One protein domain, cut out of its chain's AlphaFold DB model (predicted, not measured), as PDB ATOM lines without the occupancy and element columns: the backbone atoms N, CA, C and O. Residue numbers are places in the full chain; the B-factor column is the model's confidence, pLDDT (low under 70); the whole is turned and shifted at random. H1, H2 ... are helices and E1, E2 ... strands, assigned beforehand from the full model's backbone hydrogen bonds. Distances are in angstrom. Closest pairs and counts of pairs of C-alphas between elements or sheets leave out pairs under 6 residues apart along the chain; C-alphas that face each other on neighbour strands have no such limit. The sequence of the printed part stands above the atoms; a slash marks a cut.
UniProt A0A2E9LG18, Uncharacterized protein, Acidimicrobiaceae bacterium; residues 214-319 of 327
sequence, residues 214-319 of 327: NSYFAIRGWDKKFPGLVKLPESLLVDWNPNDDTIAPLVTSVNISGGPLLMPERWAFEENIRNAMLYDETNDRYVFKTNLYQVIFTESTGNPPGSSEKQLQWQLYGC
ATOM      1  N   ASN A 214      51.087 -22.099  19.156       94.25
ATOM      2  CA  ASN A 214      51.749 -20.893  19.608       94.25
ATOM      3  C   ASN A 214      51.722 -20.769  21.124       94.25
ATOM      4  O   ASN A 214      50.793 -21.214  21.792       94.25
ATOM      5  N   SER A 215      52.723 -20.093  21.670       93.50
ATOM      6  CA  SER A 215      52.787 -19.769  23.088       93.50
ATOM      7  C   SER A 215      52.642 -18.274  23.298       93.50
ATOM      8  O   SER A 215      53.138 -17.477  22.511       93.50
ATOM      9  N   TYR A 216      51.973 -17.885  24.374       91.31
ATOM     10  CA  TYR A 216      51.960 -16.514  24.852       91.31
ATOM     11  C   TYR A 216      52.747 -16.403  26.154       91.31
ATOM     12  O   TYR A 216      52.594 -17.213  27.071       91.31
ATOM     13  N   PHE A 217      53.553 -15.355  26.233       88.44
ATOM     14  CA  PHE A 217      54.352 -14.976  27.384       88.44
ATOM     15  C   PHE A 217      53.941 -13.570  27.822       88.44
ATOM     16  O   PHE A 217      53.820 -12.667  26.996       88.44
ATOM     17  N   ALA A 218      53.736 -13.352  29.121       82.38
ATOM     18  CA  ALA A 218      53.198 -12.083  29.622       82.38
ATOM     19  C   ALA A 218      54.067 -10.861  29.274       82.38
ATOM     20  O   ALA A 218      53.536  -9.761  29.122       82.38
ATOM     21  N   ILE A 219      55.388 -11.038  29.158       78.50
ATOM     22  CA  ILE A 219      56.314  -9.944  28.841       78.50
ATOM     23  C   ILE A 219      56.558  -9.857  27.333       78.50
ATOM     24  O   ILE A 219      56.592  -8.760  26.779       78.50
ATOM     25  N   ARG A 220      56.735 -11.004  26.666       81.62
ATOM     26  CA  ARG A 220      57.142 -11.067  25.249       81.62
ATOM     27  C   ARG A 220      55.969 -11.079  24.264       81.62
ATOM     28  O   ARG A 220      56.165 -10.815  23.084       81.62
ATOM     29  N   GLY A 221      54.753 -11.330  24.739       86.44
ATOM     30  CA  GLY A 221      53.583 -11.523  23.895       86.44
ATOM     31  C   GLY A 221      53.546 -12.918  23.270       86.44
ATOM     32  O   GLY A 221      54.033 -13.886  23.852       86.44
ATOM     33  N   TRP A 222      52.932 -13.023  22.092       88.00
ATOM     34  CA  TRP A 222      52.948 -14.255  21.304       88.00
ATOM     35  C   TRP A 222      54.369 -14.572  20.832       88.00
ATOM     36  O   TRP A 222      55.048 -13.695  20.303       88.00
ATOM     37  N   ASP A 223      54.788 -15.820  21.016       89.88
ATOM     38  CA  ASP A 223      56.123 -16.322  20.687       89.88
ATOM     39  C   ASP A 223      56.365 -16.311  19.176       89.88
ATOM     40  O   ASP A 223      57.398 -15.849  18.701       89.88
ATOM     41  N   LYS A 224      55.354 -16.745  18.416       89.38
ATOM     42  CA  LYS A 224      55.324 -16.693  16.954       89.38
ATOM     43  C   LYS A 224      54.235 -15.734  16.492       89.38
ATOM     44  O   LYS A 224      53.208 -15.574  17.157       89.38
ATOM     45  N   LYS A 225      54.395 -15.101  15.332       82.88
ATOM     46  CA  LYS A 225      53.294 -14.339  14.729       82.88
ATOM     47  C   LYS A 225      52.325 -15.251  13.983       82.88
ATOM     48  O   LYS A 225      52.673 -16.347  13.561       82.88
ATOM     49  N   PHE A 226      51.105 -14.764  13.791       85.44
ATOM     50  CA  PHE A 226      50.117 -15.407  12.932       85.44
ATOM     51  C   PHE A 226      50.233 -14.846  11.513       85.44
ATOM     52  O   PHE A 226      50.245 -13.623  11.381       85.44
ATOM     53  N   PRO A 227      50.251 -15.685  10.462       82.75
ATOM     54  CA  PRO A 227      50.402 -15.219   9.078       82.75
ATOM     55  C   PRO A 227      49.173 -14.450   8.562       82.75
ATOM     56  O   PRO A 227      49.229 -13.800   7.523       82.75
ATOM     57  N   GLY A 228      48.067 -14.491   9.309       80.94
ATOM     58  CA  GLY A 228      46.854 -13.728   9.061       80.94
ATOM     59  C   GLY A 228      45.914 -13.761  10.265       80.94
ATOM     60  O   GLY A 228      46.219 -14.349  11.307       80.94
ATOM     61  N   LEU A 229      44.746 -13.131  10.125       81.38
ATOM     62  CA  LEU A 229      43.724 -13.132  11.171       81.38
ATOM     63  C   LEU A 229      43.105 -14.529  11.323       81.38
ATOM     64  O   LEU A 229      42.384 -14.995  10.441       81.38
ATOM     65  N   VAL A 230      43.333 -15.153  12.478       87.81
ATOM     66  CA  VAL A 230      42.749 -16.452  12.835       87.81
ATOM     67  C   VAL A 230      41.301 -16.269  13.277       87.81
ATOM     68  O   VAL A 230      41.011 -15.491  14.188       87.81
ATOM     69  N   LYS A 231      40.390 -17.019  12.661       88.75
ATOM     70  CA  LYS A 231      38.966 -17.051  12.999       88.75
ATOM     71  C   LYS A 231      38.559 -18.467  13.396       88.75
ATOM     72  O   LYS A 231      38.991 -19.446  12.793       88.75
ATOM     73  N   LEU A 232      37.679 -18.570  14.380       91.25
ATOM     74  CA  LEU A 232      36.946 -19.797  14.668       91.25
ATOM     75  C   LEU A 232      35.567 -19.713  13.995       91.25
ATOM     76  O   LEU A 232      34.943 -18.650  14.043       91.25
ATOM     77  N   PRO A 233      35.083 -20.776  13.334       91.44
ATOM     78  CA  PRO A 233      33.746 -20.793  12.756       91.44
ATOM     79  C   PRO A 233      32.684 -20.931  13.850       91.44
ATOM     80  O   PRO A 233      32.957 -21.452  14.932       91.44
ATOM     81  N   GLU A 234      31.454 -20.501  13.559       92.56
ATOM     82  CA  GLU A 234      30.305 -20.926  14.365       92.56
ATOM     83  C   GLU A 234      30.159 -22.449  14.280       92.56
ATOM     84  O   GLU A 234      30.269 -23.036  13.200       92.56
ATOM     85  N   SER A 235      29.940 -23.096  15.420       93.81
ATOM     86  CA  SER A 235      29.985 -24.555  15.523       93.81
ATOM     87  C   SER A 235      29.104 -25.074  16.658       93.81
ATOM     88  O   SER A 235      28.530 -24.317  17.439       93.81
ATOM     89  N   LEU A 236      28.964 -26.394  16.744       94.12
ATOM     90  CA  LEU A 236      28.205 -27.075  17.784       94.12
ATOM     91  C   LEU A 236      29.152 -27.675  18.818       94.12
ATOM     92  O   LEU A 236      30.121 -28.350  18.465       94.12
ATOM     93  N   LEU A 237      28.845 -27.460  20.097       94.81
ATOM     94  CA  LEU A 237      29.599 -28.041  21.205       94.81
ATOM     95  C   LEU A 237      29.565 -29.571  21.134       94.81
ATOM     96  O   LEU A 237      28.498 -30.159  20.921       94.81
ATOM     97  N   VAL A 238      30.710 -30.197  21.392       92.62
ATOM     98  CA  VAL A 238      30.816 -31.641  21.618       92.62
ATOM     99  C   VAL A 238      30.862 -31.902  23.119       92.62
ATOM    100  O   VAL A 238      31.731 -31.383  23.817       92.62
ATOM    101  N   ASP A 239      29.919 -32.703  23.605       89.38
ATOM    102  CA  ASP A 239      29.890 -33.214  24.973       89.38
ATOM    103  C   ASP A 239      30.707 -34.506  25.049       89.38
ATOM    104  O   ASP A 239      30.512 -35.415  24.241       89.38
ATOM    105  N   TRP A 240      31.661 -34.563  25.972       89.62
ATOM    106  CA  TRP A 240      32.579 -35.687  26.162       89.62
ATOM    107  C   TRP A 240      33.296 -35.553  27.512       89.62
ATOM    108  O   TRP A 240      33.194 -34.518  28.175       89.62
ATOM    109  N   ASN A 241      34.044 -36.580  27.923       90.81
ATOM    110  CA  ASN A 241      34.881 -36.524  29.120       90.81
ATOM    111  C   ASN A 241      36.333 -36.919  28.787       90.81
ATOM    112  O   ASN A 241      36.567 -38.085  28.483       90.81
ATOM    113  N   PRO A 242      37.321 -36.005  28.893       89.94
ATOM    114  CA  PRO A 242      38.729 -36.339  28.647       89.94
ATOM    115  C   PRO A 242      39.302 -37.394  29.592       89.94
ATOM    116  O   PRO A 242      40.307 -38.016  29.264       89.94
ATOM    117  N   ASN A 243      38.676 -37.601  30.750       92.62
ATOM    118  CA  ASN A 243      39.155 -38.519  31.779       92.62
ATOM    119  C   ASN A 243      38.353 -39.833  31.827       92.62
ATOM    120  O   ASN A 243      38.531 -40.617  32.757       92.62
ATOM    121  N   ASP A 244      37.442 -40.061  30.873       90.44
ATOM    122  CA  ASP A 244      36.649 -41.291  30.769       90.44
ATOM    123  C   ASP A 244      36.452 -41.677  29.296       90.44
ATOM    124  O   ASP A 244      35.556 -41.176  28.613       90.44
ATOM    125  N   ASP A 245      37.296 -42.594  28.824       82.81
ATOM    126  CA  ASP A 245      37.302 -43.111  27.452       82.81
ATOM    127  C   ASP A 245      36.102 -44.020  27.131       82.81
ATOM    128  O   ASP A 245      35.883 -44.386  25.974       82.81
ATOM    129  N   THR A 246      35.287 -44.373  28.131       87.19
ATOM    130  CA  THR A 246      34.066 -45.159  27.925       87.19
ATOM    131  C   THR A 246      32.904 -44.312  27.407       87.19
ATOM    132  O   THR A 246      31.922 -44.854  26.886       87.19
ATOM    133  N   ILE A 247      33.008 -42.983  27.522       83.94
ATOM    134  CA  ILE A 247      31.996 -42.031  27.070       83.94
ATOM    135  C   ILE A 247      32.376 -41.528  25.679       83.94
ATOM    136  O   ILE A 247      33.277 -40.709  25.515       83.94
ATOM    137  N   ALA A 248      31.640 -41.989  24.670       81.88
ATOM    138  CA  ALA A 248      31.826 -41.519  23.304       81.88
ATOM    139  C   ALA A 248      31.468 -40.020  23.175       81.88
ATOM    140  O   ALA A 248      30.424 -39.607  23.696       81.88
ATOM    141  N   PRO A 249      32.267 -39.219  22.445       86.06
ATOM    142  CA  PRO A 249      31.936 -37.828  22.156       86.06
ATOM    143  C   PRO A 249      30.590 -37.682  21.426       86.06
ATOM    144  O   PRO A 249      30.296 -38.416  20.480       86.06
ATOM    145  N   LEU A 250      29.776 -36.705  21.834       89.00
ATOM    146  CA  LEU A 250      28.451 -36.442  21.269       89.00
ATOM    147  C   LEU A 250      28.300 -34.978  20.848       89.00
ATOM    148  O   LEU A 250      28.389 -34.065  21.665       89.00
ATOM    149  N   VAL A 251      27.981 -34.743  19.574       91.19
ATOM    150  CA  VAL A 251      27.627 -33.400  19.087       91.19
ATOM    151  C   VAL A 251      26.278 -32.978  19.675       91.19
ATOM    152  O   VAL A 251      25.269 -33.668  19.520       91.19
ATOM    153  N   THR A 252      26.253 -31.827  20.342       93.00
ATOM    154  CA  THR A 252      25.055 -31.270  20.981       93.00
ATOM    155  C   THR A 252      24.343 -30.251  20.080       93.00
ATOM    156  O   THR A 252      24.750 -29.988  18.952       93.00
ATOM    157  N   SER A 253      23.263 -29.642  20.582       94.19
ATOM    158  CA  SER A 253      22.586 -28.501  19.934       94.19
ATOM    159  C   SER A 253      23.041 -27.135  20.468       94.19
ATOM    160  O   SER A 253      22.464 -26.109  20.105       94.19
ATOM    161  N   VAL A 254      24.048 -27.100  21.351       95.94
ATOM    162  CA  VAL A 254      24.570 -25.854  21.922       95.94
ATOM    163  C   VAL A 254      25.456 -25.166  20.887       95.94
ATOM    164  O   VAL A 254      26.472 -25.721  20.474       95.94
ATOM    165  N   ASN A 255      25.070 -23.954  20.488       95.69
ATOM    166  CA  ASN A 255      25.817 -23.160  19.518       95.69
ATOM    167  C   ASN A 255      27.002 -22.445  20.179       95.69
ATOM    168  O   ASN A 255      26.834 -21.760  21.193       95.69
ATOM    169  N   ILE A 256      28.170 -22.561  19.561       95.31
ATOM    170  CA  ILE A 256      29.400 -21.866  19.918       95.31
ATOM    171  C   ILE A 256      29.609 -20.742  18.910       95.31
ATOM    172  O   ILE A 256      29.565 -20.950  17.700       95.31
ATOM    173  N   SER A 257      29.780 -19.525  19.422       89.50
ATOM    174  CA  SER A 257      29.987 -18.348  18.577       89.50
ATOM    175  C   SER A 257      31.352 -18.411  17.894       89.50
ATOM    176  O   SER A 257      32.343 -18.764  18.528       89.50
ATOM    177  N   GLY A 258      31.389 -18.041  16.614       89.56
ATOM    178  CA  GLY A 258      32.624 -17.876  15.856       89.56
ATOM    179  C   GLY A 258      33.242 -16.482  16.019       89.56
ATOM    180  O   GLY A 258      32.733 -15.627  16.745       89.56
ATOM    181  N   GLY A 259      34.334 -16.241  15.296       79.06
ATOM    182  CA  GLY A 259      35.054 -14.970  15.243       79.06
ATOM    183  C   GLY A 259      36.537 -15.090  15.616       79.06
ATOM    184  O   GLY A 259      37.045 -16.194  15.821       79.06
ATOM    185  N   PRO A 260      37.260 -13.959  15.702       79.94
ATOM    186  CA  PRO A 260      38.661 -13.924  16.112       79.94
ATOM    187  C   PRO A 260      38.772 -14.040  17.639       79.94
ATOM    188  O   PRO A 260      39.050 -13.069  18.337       79.94
ATOM    189  N   LEU A 261      38.474 -15.226  18.172       80.88
ATOM    190  CA  LEU A 261      38.365 -15.449  19.619       80.88
ATOM    191  C   LEU A 261      39.667 -15.936  20.261       80.88
ATOM    192  O   LEU A 261      39.647 -16.320  21.427       80.88
ATOM    193  N   LEU A 262      40.787 -15.942  19.533       82.25
ATOM    194  CA  LEU A 262      42.072 -16.338  20.100       82.25
ATOM    195  C   LEU A 262      42.509 -15.307  21.149       82.25
ATOM    196  O   LEU A 262      42.782 -14.151  20.827       82.25
ATOM    197  N   MET A 263      42.558 -15.738  22.407       84.69
ATOM    198  CA  MET A 263      42.910 -14.905  23.554       84.69
ATOM    199  C   MET A 263      44.172 -15.459  24.212       84.69
ATOM    200  O   MET A 263      44.318 -16.675  24.264       84.69
ATOM    201  N   PRO A 264      45.060 -14.613  24.763       86.50
ATOM    202  CA  PRO A 264      46.208 -15.097  25.527       86.50
ATOM    203  C   PRO A 264      45.799 -15.961  26.723       86.50
ATOM    204  O   PRO A 264      46.340 -17.039  26.953       86.50
ATOM    205  N   GLU A 265      44.806 -15.479  27.470       90.19
ATOM    206  CA  GLU A 265      44.352 -16.070  28.721       90.19
ATOM    207  C   GLU A 265      43.166 -17.013  28.501       90.19
ATOM    208  O   GLU A 265      42.154 -16.622  27.908       90.19
ATOM    209  N   ARG A 266      43.236 -18.228  29.066       93.88
ATOM    210  CA  ARG A 266      42.165 -19.236  28.954       93.88
ATOM    211  C   ARG A 266      40.802 -18.706  29.392       93.88
ATOM    212  O   ARG A 266      39.809 -18.915  28.705       93.88
ATOM    213  N   TRP A 267      40.741 -18.006  30.523       92.56
ATOM    214  CA  TRP A 267      39.471 -17.517  31.067       92.56
ATOM    215  C   TRP A 267      38.780 -16.514  30.127       92.56
ATOM    216  O   TRP A 267      37.553 -16.483  30.062       92.56
ATOM    217  N   ALA A 268      39.551 -15.722  29.375       90.19
ATOM    218  CA  ALA A 268      39.011 -14.767  28.412       90.19
ATOM    219  C   ALA A 268      38.462 -15.486  27.172       90.19
ATOM    220  O   ALA A 268      37.411 -15.111  26.651       90.19
ATOM    221  N   PHE A 269      39.135 -16.549  26.721       92.00
ATOM    222  CA  PHE A 269      38.603 -17.436  25.687       92.00
ATOM    223  C   PHE A 269      37.259 -18.040  26.123       92.00
ATOM    224  O   PHE A 269      36.261 -17.876  25.422       92.00
ATOM    225  N   GLU A 270      37.202 -18.644  27.316       94.94
ATOM    226  CA  GLU A 270      35.994 -19.270  27.878       94.94
ATOM    227  C   GLU A 270      34.820 -18.294  28.033       94.94
ATOM    228  O   GLU A 270      33.671 -18.657  27.774       94.94
ATOM    229  N   GLU A 271      35.082 -17.041  28.418       92.56
ATOM    230  CA  GLU A 271      34.052 -16.001  28.512       92.56
ATOM    231  C   GLU A 271      33.446 -15.669  27.139       92.56
ATOM    232  O   GLU A 271      32.223 -15.540  27.016       92.56
ATOM    233  N   ASN A 272      34.278 -15.602  26.094       87.94
ATOM    234  CA  ASN A 272      33.827 -15.314  24.733       87.94
ATOM    235  C   ASN A 272      32.986 -16.447  24.139       87.94
ATOM    236  O   ASN A 272      31.938 -16.184  23.547       87.94
ATOM    237  N   ILE A 273      33.400 -17.702  24.338       92.56
ATOM    238  CA  ILE A 273      32.637 -18.874  23.873       92.56
ATOM    239  C   ILE A 273      31.517 -19.291  24.840       92.56
ATOM    240  O   ILE A 273      30.715 -20.173  24.523       92.56
ATOM    241  N   ARG A 274      31.451 -18.660  26.022       93.56
ATOM    242  CA  ARG A 274      30.500 -18.920  27.120       93.56
ATOM    243  C   ARG A 274      30.463 -20.372  27.591       93.56
ATOM    244  O   ARG A 274      29.423 -20.849  28.043       93.56
ATOM    245  N   ASN A 275      31.590 -21.062  27.492       94.44
ATOM    246  CA  ASN A 275      31.746 -22.454  27.890       94.44
ATOM    247  C   ASN A 275      33.138 -22.649  28.484       94.44
ATOM    248  O   ASN A 275      34.106 -22.065  28.005       94.44
ATOM    249  N   ALA A 276      33.220 -23.463  29.533       95.06
ATOM    250  CA  ALA A 276      34.496 -23.824  30.132       95.06
ATOM    251  C   ALA A 276      35.180 -24.917  29.303       95.06
ATOM    252  O   ALA A 276      34.513 -25.808  28.772       95.06
ATOM    253  N   MET A 277      36.508 -24.870  29.232       95.69
ATOM    254  CA  MET A 277      37.305 -25.976  28.722       95.69
ATOM    255  C   MET A 277      37.329 -27.111  29.756       95.69
ATOM    256  O   MET A 277      37.299 -26.871  30.967       95.69
ATOM    257  N   LEU A 278      37.395 -28.352  29.284       95.31
ATOM    258  CA  LEU A 278      37.496 -29.534  30.137       95.31
ATOM    259  C   LEU A 278      38.959 -29.799  30.481       95.31
ATOM    260  O   LEU A 278      39.824 -29.655  29.624       95.31
ATOM    261  N   TYR A 279      39.245 -30.190  31.718       96.19
ATOM    262  CA  TYR A 279      40.605 -30.521  32.142       96.19
ATOM    263  C   TYR A 279      40.898 -32.005  31.898       96.19
ATOM    264  O   TYR A 279      40.156 -32.865  32.371       96.19
ATOM    265  N   ASP A 280      41.958 -32.281  31.148       93.69
ATOM    266  CA  ASP A 280      42.543 -33.596  30.882       93.69
ATOM    267  C   ASP A 280      43.664 -33.826  31.904       93.69
ATOM    268  O   ASP A 280      44.753 -33.261  31.789       93.69
ATOM    269  N   GLU A 281      43.370 -34.628  32.930       93.56
ATOM    270  CA  GLU A 281      44.272 -34.880  34.061       93.56
ATOM    271  C   GLU A 281      45.511 -35.678  33.641       93.56
ATOM    272  O   GLU A 281      46.580 -35.528  34.229       93.56
ATOM    273  N   THR A 282      45.374 -36.529  32.622       90.94
ATOM    274  CA  THR A 282      46.455 -37.416  32.170       90.94
ATOM    275  C   THR A 282      47.560 -36.628  31.480       90.94
ATOM    276  O   THR A 282      48.739 -36.927  31.664       90.94
ATOM    277  N   ASN A 283      47.175 -35.623  30.694       88.88
ATOM    278  CA  ASN A 283      48.102 -34.812  29.908       88.88
ATOM    279  C   ASN A 283      48.327 -33.405  30.490       88.88
ATOM    280  O   ASN A 283      49.003 -32.604  29.852       88.88
ATOM    281  N   ASP A 284      47.755 -33.108  31.663       92.69
ATOM    282  CA  ASP A 284      47.831 -31.815  32.361       92.69
ATOM    283  C   ASP A 284      47.513 -30.609  31.457       92.69
ATOM    284  O   ASP A 284      48.277 -29.652  31.329       92.69
ATOM    285  N   ARG A 285      46.365 -30.675  30.776       94.56
ATOM    286  CA  ARG A 285      45.955 -29.673  29.779       94.56
ATOM    287  C   ARG A 285      44.454 -29.433  29.793       94.56
ATOM    288  O   ARG A 285      43.677 -30.249  30.278       94.56
ATOM    289  N   TYR A 286      44.025 -28.318  29.223       96.12
ATOM    290  CA  TYR A 286      42.617 -27.999  29.014       96.12
ATOM    291  C   TYR A 286      42.249 -28.227  27.556       96.12
ATOM    292  O   TYR A 286      42.981 -27.827  26.657       96.12
ATOM    293  N   VAL A 287      41.096 -28.839  27.308       94.06
ATOM    294  CA  VAL A 287      40.634 -29.196  25.969       94.06
ATOM    295  C   VAL A 287      39.201 -28.720  25.766       94.06
ATOM    296  O   VAL A 287      38.329 -28.879  26.622       94.06
ATOM    297  N   PHE A 288      38.943 -28.146  24.600       93.94
ATOM    298  CA  PHE A 288      37.619 -27.757  24.140       93.94
ATOM    299  C   PHE A 288      37.380 -28.342  22.752       93.94
ATOM    300  O   PHE A 288      38.217 -28.175  21.867       93.94
ATOM    301  N   LYS A 289      36.251 -29.030  22.561       92.00
ATOM    302  CA  LYS A 289      35.893 -29.668  21.289       92.00
ATOM    303  C   LYS A 289      34.564 -29.131  20.769       92.00
ATOM    304  O   LYS A 289      33.605 -28.929  21.514       92.00
ATOM    305  N   THR A 290      34.507 -28.961  19.458       93.00
ATOM    306  CA  THR A 290      33.285 -28.712  18.696       93.00
ATOM    307  C   THR A 290      33.206 -29.720  17.558       93.00
ATOM    308  O   THR A 290      34.130 -30.502  17.342       93.00
ATOM    309  N   ASN A 291      32.114 -29.710  16.802       89.94
ATOM    310  CA  ASN A 291      31.995 -30.557  15.618       89.94
ATOM    311  C   ASN A 291      32.937 -30.152  14.463       89.94
ATOM    312  O   ASN A 291      33.000 -30.885  13.482       89.94
ATOM    313  N   LEU A 292      33.617 -28.998  14.546       90.25
ATOM    314  CA  LEU A 292      34.492 -28.476  13.485       90.25
ATOM    315  C   LEU A 292      35.951 -28.289  13.910       90.25
ATOM    316  O   LEU A 292      36.832 -28.287  13.055       90.25
ATOM    317  N   TYR A 293      36.230 -28.112  15.198       91.06
ATOM    318  CA  TYR A 293      37.592 -27.888  15.678       91.06
ATOM    319  C   TYR A 293      37.801 -28.323  17.126       91.06
ATOM    320  O   TYR A 293      36.852 -28.421  17.914       91.06
ATOM    321  N   GLN A 294      39.073 -28.477  17.488       91.00
ATOM    322  CA  GLN A 294      39.542 -28.644  18.859       91.00
ATOM    323  C   GLN A 294      40.517 -27.527  19.226       91.00
ATOM    324  O   GLN A 294      41.326 -27.093  18.405       91.00
ATOM    325  N   VAL A 295      40.453 -27.105  20.485       93.50
ATOM    326  CA  VAL A 295      41.409 -26.192  21.105       93.50
ATOM    327  C   VAL A 295      42.011 -26.874  22.323       93.50
ATOM    328  O   VAL A 295      41.277 -27.375  23.175       93.50
ATOM    329  N   ILE A 296      43.335 -26.885  22.400       93.69
ATOM    330  CA  ILE A 296      44.104 -27.332  23.557       93.69
ATOM    331  C   ILE A 296      44.804 -26.116  24.152       93.69
ATOM    332  O   ILE A 296      45.361 -25.291  23.427       93.69
ATOM    333  N   PHE A 297      44.766 -26.016  25.473       95.75
ATOM    334  CA  PHE A 297      45.465 -25.004  26.240       95.75
ATOM    335  C   PHE A 297      46.302 -25.656  27.335       95.75
ATOM    336  O   PHE A 297      45.773 -26.418  28.148       95.75
ATOM    337  N   THR A 298      47.577 -25.294  27.402       94.38
ATOM    338  CA  THR A 298      48.505 -25.771  28.430       94.38
ATOM    339  C   THR A 298      49.154 -24.574  29.111       94.38
ATOM    340  O   THR A 298      49.651 -23.664  28.450       94.38
ATOM    341  N   GLU A 299      49.153 -24.567  30.442       92.19
ATOM    342  CA  GLU A 299      49.851 -23.559  31.241       92.19
ATOM    343  C   GLU A 299      51.062 -24.211  31.899       92.19
ATOM    344  O   GLU A 299      50.923 -25.173  32.650       92.19
ATOM    345  N   SER A 300      52.250 -23.671  31.647       87.00
ATOM    346  CA  SER A 300      53.475 -24.126  32.298       87.00
ATOM    347  C   SER A 300      54.289 -22.947  32.837       87.00
ATOM    348  O   SER A 300      54.124 -21.792  32.444       87.00
ATOM    349  N   THR A 301      55.157 -23.231  33.805       80.56
ATOM    350  CA  THR A 301      56.091 -22.260  34.396       80.56
ATOM    351  C   THR A 301      57.501 -22.815  34.345       80.56
ATOM    352  O   THR A 301      57.678 -24.027  34.455       80.56
ATOM    353  N   GLY A 302      58.508 -21.944  34.281       63.72
ATOM    354  CA  GLY A 302      59.899 -22.391  34.340       63.72
ATOM    355  C   GLY A 302      60.477 -22.793  32.994       63.72
ATOM    356  O   GLY A 302      61.365 -23.635  32.968       63.72
ATOM    357  N   ASN A 303      60.011 -22.193  31.898       58.53
ATOM    358  CA  ASN A 303      60.672 -22.296  30.603       58.53
ATOM    359  C   ASN A 303      61.191 -20.907  30.167       58.53
ATOM    360  O   ASN A 303      60.372 -20.011  29.951       58.53
ATOM    361  N   PRO A 304      62.521 -20.682  30.088       59.19
ATOM    362  CA  PRO A 304      63.598 -21.624  30.419       59.19
ATOM    363  C   PRO A 304      63.659 -21.967  31.927       59.19
ATOM    364  O   PRO A 304      63.148 -21.194  32.749       59.19
ATOM    365  N   PRO A 305      64.285 -23.102  32.312       59.97
ATOM    366  CA  PRO A 305      64.373 -23.572  33.699       59.97
ATOM    367  C   PRO A 305      64.795 -22.478  34.684       59.97
ATOM    368  O   PRO A 305      65.858 -21.879  34.550       59.97
ATOM    369  N   GLY A 306      63.954 -22.225  35.693       61.06
ATOM    370  CA  GLY A 306      64.165 -21.174  36.698       61.06
ATOM    371  C   GLY A 306      63.456 -19.846  36.409       61.06
ATOM    372  O   GLY A 306      63.453 -18.970  37.273       61.06
ATOM    373  N   SER A 307      62.815 -19.700  35.246       71.50
ATOM    374  CA  SER A 307      61.947 -18.558  34.951       71.50
ATOM    375  C   SER A 307      60.651 -18.608  35.770       71.50
ATOM    376  O   SER A 307      60.003 -19.647  35.878       71.50
ATOM    377  N   SER A 308      60.236 -17.472  36.329       76.56
ATOM    378  CA  SER A 308      58.887 -17.309  36.887       76.56
ATOM    379  C   SER A 308      57.852 -16.923  35.826       76.56
ATOM    380  O   SER A 308      56.672 -16.782  36.154       76.56
ATOM    381  N   GLU A 309      58.277 -16.724  34.572       82.38
ATOM    382  CA  GLU A 309      57.376 -16.401  33.474       82.38
ATOM    383  C   GLU A 309      56.484 -17.606  33.155       82.38
ATOM    384  O   GLU A 309      56.942 -18.750  33.074       82.38
ATOM    385  N   LYS A 310      55.187 -17.326  33.010       86.00
ATOM    386  CA  LYS A 310      54.192 -18.300  32.574       86.00
ATOM    387  C   LYS A 310      54.228 -18.420  31.056       86.00
ATOM    388  O   LYS A 310      54.185 -17.402  30.365       86.00
ATOM    389  N   GLN A 311      54.249 -19.653  30.571       91.12
ATOM    390  CA  GLN A 311      54.019 -20.002  29.178       91.12
ATOM    391  C   GLN A 311      52.570 -20.468  29.037       91.12
ATOM    392  O   GLN A 311      52.157 -21.432  29.684       91.12
ATOM    393  N   LEU A 312      51.800 -19.769  28.205       93.62
ATOM    394  CA  LEU A 312      50.413 -20.104  27.893       93.62
ATOM    395  C   LEU A 312      50.361 -20.649  26.464       93.62
ATOM    396  O   LEU A 312      50.329 -19.876  25.506       93.62
ATOM    397  N   GLN A 313      50.430 -21.968  26.309       94.69
ATOM    398  CA  GLN A 313      50.455 -22.614  25.000       94.69
ATOM    399  C   GLN A 313      49.038 -22.879  24.494       94.69
ATOM    400  O   GLN A 313      48.189 -23.393  25.221       94.69
ATOM    401  N   TRP A 314      48.816 -22.551  23.226       95.06
ATOM    402  CA  TRP A 314      47.579 -22.743  22.491       95.06
ATOM    403  C   TRP A 314      47.839 -23.614  21.275       95.06
ATOM    404  O   TRP A 314      48.669 -23.271  20.434       95.06
ATOM    405  N   GLN A 315      47.069 -24.690  21.154       93.31
ATOM    406  CA  GLN A 315      47.071 -25.532  19.968       93.31
ATOM    407  C   GLN A 315      45.654 -25.617  19.403       93.31
ATOM    408  O   GLN A 315      44.705 -25.955  20.118       93.31
ATOM    409  N   LEU A 316      45.486 -25.259  18.133       92.31
ATOM    410  CA  LEU A 316      44.197 -25.236  17.451       92.31
ATOM    411  C   LEU A 316      44.271 -26.098  16.206       92.31
ATOM    412  O   LEU A 316      45.164 -25.949  15.376       92.31
ATOM    413  N   TYR A 317      43.275 -26.954  16.053       86.75
ATOM    414  CA  TYR A 317      43.262 -27.954  15.005       86.75
ATOM    415  C   TYR A 317      41.854 -28.028  14.408       86.75
ATOM    416  O   TYR A 317      40.852 -28.002  15.134       86.75
ATOM    417  N   GLY A 318      41.768 -28.115  13.082       82.62
ATOM    418  CA  GLY A 318      40.507 -28.271  12.358       82.62
ATOM    419  C   GLY A 318      40.118 -29.732  12.178       82.62
ATOM    420  O   GLY A 318      40.926 -30.507  11.666       82.62
ATOM    421  N   CYS A 319      38.923 -30.129  12.618       73.25
ATOM    422  CA  CYS A 319      38.464 -31.511  12.505       73.25
ATOM    423  C   CYS A 319      38.501 -31.921  11.030       73.25
ATOM    424  O   CYS A 319      37.717 -31.422  10.225       73.25
TER     425      CYS A 319
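Overview. This is residues 214 to 319 of the 327 residues of an uncharacterized protein of Acidimicrobiaceae bacterium (UniProt A0A2E9LG18). A twisted sheet of five strands makes the middle of the domain, with the two long strands E6 and E7 as its longest members, and a separate two-stranded hairpin, E2 and E3, sits at the end of the sheet where E5 ends and E6 begins. One short helix, H1, only grazes the sheet, and a long unnamed stretch, residues 218 to 234, loops from E1 round to E2. The printed part has 106 residues, with seven named strands and one named helix along the chain as E1 E2 E3 H1 E4 E5 E6 E7. The large sheet runs E1 E7 E6 E5 E4, antiparallel throughout; the class is mostly strand, though under half of the residues are in named elements. The whole is compact, with a radius of gyration of the C-alphas of 14.6 A and spans of 43 by 33 by 22 A.

Along the chain. In the large sheet, E6 holds residues 293 to 301 and is 26.9 A long, and E7 holds residues 310 to 318 and is 26.4 A long, ending with C-alpha 318 at (40.507, -28.271, 12.358). E5 is residues 285 to 289, 13.2 A, and E4 is residues 278 to 280. E1, residues 214 to 217, begins with C-alpha 214 at (51.749, -20.893, 19.608). The small sheet has E2, residues 235 to 239, 12.8 A, and E3, residues 250 to 256, 14.7 A. H1 is residues 266 to 273, 10.8 A, with C-alpha 266 at (42.165, -19.236, 28.954).

Arrangement. From edge to edge of the large sheet the strands' lines turn by 98 degrees. E6 and E7 form a hairpin, antiparallel at 166 degrees, with N 296 and O 315 within hydrogen-bond range at 2.8 A. E5 and E6 are a hairpin too, with N 288 and O 295 at 2.8 A, as are E4 and E5, with N 280 and O 285 at 2.8 A. E4 E5 E6 E7 is a meander, each strand the antiparallel neighbour of the one before. Edge strand E1 is antiparallel to E7, with N 216 and O 312 at 2.8 A. H1 is on the sheet but only grazes it with residues 266 to 270; the closest C-alphas of H1 and E6, those of Arg 266 and Phe 297, are 7.2 A apart. In H1 every O i to N i+4 pair is within hydrogen-bond range. E2 and E3 are a hairpin, with N 237 and O 254 at 3.0 A. The closest C-alphas of E2 and E5 are those of Val 238 and Lys 289, 5.5 A, while E3 and E5 are apart.

Size, cuts and confidence. The two C-alphas farthest apart, those of Ser 253 and Gly 306, are 45.4 A from each other. The printed part has no cut. The link from E1 to E2, 17 residues, is long. The mean pLDDT of the printed part is 88.1, and residues 302 to 306 are under 70.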